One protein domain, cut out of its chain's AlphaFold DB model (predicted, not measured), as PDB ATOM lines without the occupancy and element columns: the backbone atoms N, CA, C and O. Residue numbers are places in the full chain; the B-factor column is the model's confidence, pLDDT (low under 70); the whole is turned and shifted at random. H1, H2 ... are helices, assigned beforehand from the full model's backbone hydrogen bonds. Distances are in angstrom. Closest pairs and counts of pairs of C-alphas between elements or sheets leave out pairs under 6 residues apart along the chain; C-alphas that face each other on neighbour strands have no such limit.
ATOM      1  N   ARG A 491     -15.627 -75.834   3.093       89.88
ATOM      2  CA  ARG A 491     -16.836 -75.145   2.608       89.88
ATOM      3  C   ARG A 491     -17.508 -74.286   3.672       89.88
ATOM      4  O   ARG A 491     -17.956 -73.186   3.355       89.88
ATOM      5  N   LEU A 492     -17.538 -74.735   4.927       84.44
ATOM      6  CA  LEU A 492     -18.009 -73.914   6.046       84.44
ATOM      7  C   LEU A 492     -17.185 -72.631   6.187       84.44
ATOM      8  O   LEU A 492     -17.755 -71.546   6.239       84.44
ATOM      9  N   LEU A 493     -15.855 -72.751   6.199       85.44
ATOM     10  CA  LEU A 493     -14.932 -71.616   6.305       85.44
ATOM     11  C   LEU A 493     -15.078 -70.615   5.160       85.44
ATOM     12  O   LEU A 493     -14.859 -69.424   5.360       85.44
ATOM     13  N   GLN A 494     -15.426 -71.102   3.970       88.44
ATOM     14  CA  GLN A 494     -15.572 -70.268   2.785       88.44
ATOM     15  C   GLN A 494     -16.815 -69.368   2.838       88.44
ATOM     16  O   GLN A 494     -16.744 -68.222   2.403       88.44
ATOM     17  N   TYR A 495     -17.947 -69.867   3.346       86.44
ATOM     18  CA  TYR A 495     -19.245 -69.194   3.188       86.44
ATOM     19  C   TYR A 495     -19.930 -68.788   4.500       86.44
ATOM     20  O   TYR A 495     -20.762 -67.871   4.494       86.44
ATOM     21  N   VAL A 496     -19.606 -69.449   5.616       82.00
ATOM     22  CA  VAL A 496     -20.265 -69.251   6.915       82.00
ATOM     23  C   VAL A 496     -19.346 -68.460   7.855       82.00
ATOM     24  O   VAL A 496     -18.310 -68.973   8.284       82.00
ATOM     25  N   PRO A 497     -19.710 -67.219   8.227       79.31
ATOM     26  CA  PRO A 497     -18.957 -66.448   9.207       79.31
ATOM     27  C   PRO A 497     -19.010 -67.121  10.584       79.31
ATOM     28  O   PRO A 497     -20.023 -67.074  11.274       79.31
ATOM     29  N   SER A 498     -17.905 -67.738  11.009       76.62
ATOM     30  CA  SER A 498     -17.768 -68.292  12.358       76.62
ATOM     31  C   SER A 498     -16.382 -67.979  12.934       76.62
ATOM     32  O   SER A 498     -15.412 -68.694  12.658       76.62
ATOM     33  N   PRO A 499     -16.264 -66.920  13.760       78.06
ATOM     34  CA  PRO A 499     -15.027 -66.611  14.473       78.06
ATOM     35  C   PRO A 499     -14.548 -67.773  15.352       78.06
ATOM     36  O   PRO A 499     -13.349 -68.025  15.432       78.06
ATOM     37  N   ALA A 500     -15.478 -68.523  15.952       74.12
ATOM     38  CA  ALA A 500     -15.168 -69.697  16.762       74.12
ATOM     39  C   ALA A 500     -14.482 -70.796  15.934       74.12
ATOM     40  O   ALA A 500     -13.445 -71.314  16.338       74.12
ATOM     41  N   LEU A 501     -15.012 -71.105  14.746       75.31
ATOM     42  CA  LEU A 501     -14.428 -72.109  13.856       75.31
ATOM     43  C   LEU A 501     -13.042 -71.671  13.356       75.31
ATOM     44  O   LEU A 501     -12.132 -72.495  13.275       75.31
ATOM     45  N   LEU A 502     -12.847 -70.374  13.092       80.75
ATOM     46  CA  LEU A 502     -11.552 -69.803  12.700       80.75
ATOM     47  C   LEU A 502     -10.487 -69.911  13.801       80.75
ATOM     48  O   LEU A 502      -9.323 -70.141  13.476       80.75
ATOM     49  N   GLN A 503     -10.877 -69.799  15.073       82.31
ATOM     50  CA  GLN A 503      -9.971 -69.921  16.223       82.31
ATOM     51  C   GLN A 503      -9.558 -71.370  16.529       82.31
ATOM     52  O   GLN A 503      -8.517 -71.577  17.148       82.31
ATOM     53  N   MET A 504     -10.333 -72.364  16.083       81.81
ATOM     54  CA  MET A 504     -10.003 -73.782  16.263       81.81
ATOM     55  C   MET A 504      -8.857 -74.225  15.347       81.81
ATOM     56  O   MET A 504      -8.789 -73.859  14.169       81.81
ATOM     57  N   THR A 505      -8.002 -75.101  15.863       86.00
ATOM     58  CA  THR A 505      -6.992 -75.830  15.093       86.00
ATOM     59  C   THR A 505      -7.645 -76.834  14.127       86.00
ATOM     60  O   THR A 505      -8.774 -77.283  14.346       86.00
ATOM     61  N   PRO A 506      -6.947 -77.265  13.057       82.25
ATOM     62  CA  PRO A 506      -7.479 -78.276  12.139       82.25
ATOM     63  C   PRO A 506      -7.887 -79.595  12.816       82.25
ATOM     64  O   PRO A 506      -8.823 -80.246  12.357       82.25
ATOM     65  N   ALA A 507      -7.207 -79.988  13.898       83.00
ATOM     66  CA  ALA A 507      -7.544 -81.186  14.665       83.00
ATOM     67  C   ALA A 507      -8.858 -81.006  15.444       83.00
ATOM     68  O   ALA A 507      -9.756 -81.835  15.308       83.00
ATOM     69  N   GLU A 508      -9.012 -79.884  16.153       81.19
ATOM     70  CA  GLU A 508     -10.229 -79.551  16.910       81.19
ATOM     71  C   GLU A 508     -11.457 -79.442  15.998       81.19
ATOM     72  O   GLU A 508     -12.534 -79.928  16.342       81.19
ATOM     73  N   ARG A 509     -11.309 -78.869  14.793       81.69
ATOM     74  CA  ARG A 509     -12.408 -78.798  13.811       81.69
ATOM     75  C   ARG A 509     -12.893 -80.190  13.394       81.69
ATOM     76  O   ARG A 509     -14.097 -80.411  13.293       81.69
ATOM     77  N   ARG A 510     -11.971 -81.133  13.157       80.81
ATOM     78  CA  ARG A 510     -12.306 -82.518  12.776       80.81
ATOM     79  C   ARG A 510     -12.926 -83.296  13.929       80.81
ATOM     80  O   ARG A 510     -13.889 -84.023  13.709       80.81
ATOM     81  N   GLU A 511     -12.396 -83.129  15.136       78.06
ATOM     82  CA  GLU A 511     -12.954 -83.726  16.350       78.06
ATOM     83  C   GLU A 511     -14.398 -83.257  16.564       78.06
ATOM     84  O   GLU A 511     -15.307 -84.074  16.708       78.06
ATOM     85  N   ARG A 512     -14.640 -81.948  16.445       73.38
ATOM     86  CA  ARG A 512     -15.967 -81.339  16.580       73.38
ATOM     87  C   ARG A 512     -16.965 -81.829  15.529       73.38
ATOM     88  O   ARG A 512     -18.091 -82.175  15.881       73.38
ATOM     89  N   LEU A 513     -16.547 -81.958  14.267       72.69
ATOM     90  CA  LEU A 513     -17.377 -82.560  13.215       72.69
ATOM     91  C   LEU A 513     -17.668 -84.052  13.489       72.69
ATOM     92  O   LEU A 513     -18.741 -84.555  13.150       72.69
ATOM     93  N   GLY A 514     -16.727 -84.753  14.131       68.56
ATOM     94  CA  GLY A 514     -16.866 -86.144  14.563       68.56
ATOM     95  C   GLY A 514     -17.875 -86.352  15.694       68.56
ATOM     96  O   GLY A 514     -18.568 -87.371  15.707       68.56
ATOM     97  N   HIS A 515     -18.021 -85.376  16.596       67.00
ATOM     98  CA  HIS A 515     -18.995 -85.414  17.694       67.00
ATOM     99  C   HIS A 515     -20.452 -85.261  17.244       67.00
ATOM    100  O   HIS A 515     -21.352 -85.763  17.915       67.00
ATOM    101  N   ALA A 516     -20.697 -84.680  16.068       59.91
ATOM    102  CA  ALA A 516     -22.033 -84.409  15.541       59.91
ATOM    103  C   ALA A 516     -22.804 -85.650  15.029       59.91
ATOM    104  O   ALA A 516     -23.665 -85.559  14.148       59.91
ATOM    105  N   ASN A 517     -22.465 -86.847  15.525       57.62
ATOM    106  CA  ASN A 517     -23.034 -88.137  15.119       57.62
ATOM    107  C   ASN A 517     -23.058 -88.363  13.596       57.62
ATOM    108  O   ASN A 517     -23.857 -89.158  13.096       57.62
ATOM    109  N   SER A 518     -22.187 -87.678  12.847       53.91
ATOM    110  CA  SER A 518     -22.140 -87.709  11.383       53.91
ATOM    111  C   SER A 518     -23.481 -87.360  10.698       53.91
ATOM    112  O   SER A 518     -23.787 -87.845   9.605       53.91
ATOM    113  N   GLN A 519     -24.303 -86.517  11.339       59.69
ATOM    114  CA  GLN A 519     -25.463 -85.875  10.716       59.69
ATOM    115  C   GLN A 519     -25.051 -84.509  10.180       59.69
ATOM    116  O   GLN A 519     -24.597 -83.657  10.940       59.69
ATOM    117  N   LEU A 520     -25.172 -84.321   8.861       58.56
ATOM    118  CA  LEU A 520     -24.537 -83.217   8.139       58.56
ATOM    119  C   LEU A 520     -24.905 -81.863   8.747       58.56
ATOM    120  O   LEU A 520     -24.030 -81.066   9.045       58.56
ATOM    121  N   LEU A 521     -26.182 -81.642   9.040       59.72
ATOM    122  CA  LEU A 521     -26.628 -80.367   9.590       59.72
ATOM    123  C   LEU A 521     -26.178 -80.110  11.036       59.72
ATOM    124  O   LEU A 521     -25.747 -79.002  11.352       59.72
ATOM    125  N   ILE A 522     -26.265 -81.121  11.907       59.03
ATOM    126  CA  ILE A 522     -25.796 -81.011  13.299       59.03
ATOM    127  C   ILE A 522     -24.304 -80.680  13.287       59.03
ATOM    128  O   ILE A 522     -23.863 -79.787  13.999       59.03
ATOM    129  N   ALA A 523     -23.550 -81.303  12.381       57.34
ATOM    130  CA  ALA A 523     -22.132 -81.042  12.206       57.34
ATOM    131  C   ALA A 523     -21.852 -79.614  11.728       57.34
ATOM    132  O   ALA A 523     -20.983 -78.946  12.283       57.34
ATOM    133  N   LEU A 524     -22.614 -79.104  10.756       60.72
ATOM    134  CA  LEU A 524     -22.461 -77.736  10.253       60.72
ATOM    135  C   LEU A 524     -22.744 -76.683  11.347       60.72
ATOM    136  O   LEU A 524     -22.037 -75.678  11.431       60.72
ATOM    137  N   LYS A 525     -23.723 -76.922  12.232       60.53
ATOM    138  CA  LYS A 525     -24.124 -75.978  13.295       60.53
ATOM    139  C   LYS A 525     -23.322 -76.105  14.592       60.53
ATOM    140  O   LYS A 525     -22.897 -75.089  15.135       60.53
ATOM    141  N   GLU A 526     -23.057 -77.314  15.084       62.66
ATOM    142  CA  GLU A 526     -22.237 -77.484  16.292       62.66
ATOM    143  C   GLU A 526     -20.830 -76.963  16.062       62.66
ATOM    144  O   GLU A 526     -20.273 -76.323  16.948       62.66
ATOM    145  N   THR A 527     -20.263 -77.159  14.869       56.56
ATOM    146  CA  THR A 527     -18.914 -76.663  14.564       56.56
ATOM    147  C   THR A 527     -18.874 -75.132  14.514       56.56
ATOM    148  O   THR A 527     -17.877 -74.542  14.924       56.56
ATOM    149  N   THR A 528     -19.963 -74.467  14.109       57.62
ATOM    150  CA  THR A 528     -20.009 -73.004  13.941       57.62
ATOM    151  C   THR A 528     -20.341 -72.207  15.211       57.62
ATOM    152  O   THR A 528     -19.911 -71.057  15.292       57.62
ATOM    153  N   TYR A 529     -21.032 -72.777  16.212       53.06
ATOM    154  CA  TYR A 529     -21.605 -72.005  17.338       53.06
ATOM    155  C   TYR A 529     -21.002 -72.230  18.738       53.06
ATOM    156  O   TYR A 529     -21.536 -71.702  19.705       53.06
ATOM    157  N   ALA A 530     -19.896 -72.959  18.895       53.88
ATOM    158  CA  ALA A 530     -19.282 -73.281  20.201       53.88
ATOM    159  C   ALA A 530     -20.167 -74.083  21.205       53.88
ATOM    160  O   ALA A 530     -19.595 -74.815  22.009       53.88
ATOM    161  N   ASP A 531     -21.496 -74.115  21.047       59.31
ATOM    162  CA  ASP A 531     -22.489 -74.857  21.844       59.31
ATOM    163  C   ASP A 531     -23.048 -76.117  21.137       59.31
ATOM    164  O   ASP A 531     -22.899 -76.289  19.924       59.31
TER     165      ASP A 531
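AT A GLANCE: This is residues 491 to 531 of the 859 residues of the protein "SIR2-like protein" of Sphingomonas elodea (UniProt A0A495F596). Look first for a V of two helices: H3 and H4, ten residues each, run opposite ways and meet near the short turn that joins them, while their other ends spread apart. The short helix H2 sits across the mouth of this V, touching the last part of H4 and coming near H3, and the short helix H1 lies near H4 and H2, away from H3. The printed part has 41 residues with four named helices, in the order H1, H2, H3, H4, and no named strand; its class is all helix. The whole is compact, with a radius of gyration of the C-alphas of 9.2 A, and rounded, spanning 23 by 19 by 18 A.

HOW THE PARTS SIT: Start at H3, residues 506 to 515, and look from there to H4, residues 520 to 529. The two touch, and their closest C-alphas are those of Leu 513 and Ala 523, 5.1 A apart. Their lines stand at a steep tilt of 54 degrees, and they run opposite ways. Next go to H2, residues 499 to 503, which touches H4; the closest C-alphas, those of Leu 501 and Thr 528, are 5.7 A apart. From the same Leu 501, look across to Arg 509: these are the closest C-alphas of H2 and H3, 7.0 A apart, and the two helices are close but not clearly touching. H1, residues 491 to 495, is close to H4 but not clearly touching it, with the closest C-alphas, those of Leu 492 and Leu 524, 7.2 A apart. H1 and H2 are also close but not clearly touching, with the closest C-alphas, those of Leu 493 and Leu 502, 7.5 A apart. H1 and H3 are apart. In the backbones of H1, H2 and H3 every O i to N i+4 pair is within hydrogen-bond range; in H4, 5 of 6 are.

IN THESE COORDINATES: Find C-alpha 506 at (-7.479, -78.276, 12.139); from there H3 runs 14.6 A to C-alpha 515 at (-18.995, -85.414, 17.694). H4 covers 14.8 A from C-alpha 520 to C-alpha 529, which you find at (-21.605, -72.005, 17.338). H2, from C-alpha 499 to C-alpha 503, measures 6.3 A. H1 begins at C-alpha 491, at (-16.836, -75.145, 2.608), and reaches C-alpha 495 after 6.4 A.

THE WHOLE: The two C-alphas farthest apart are those of Pro 499 and Asn 517, at 23.0 A. The links H1 to H2, H2 to H3 and H3 to H4 are tight, and the printed part has no cut. Read the B-factor column for the model's confidence: the mean pLDDT of the printed part is 71.5, and residues 514 to 531 are under 70.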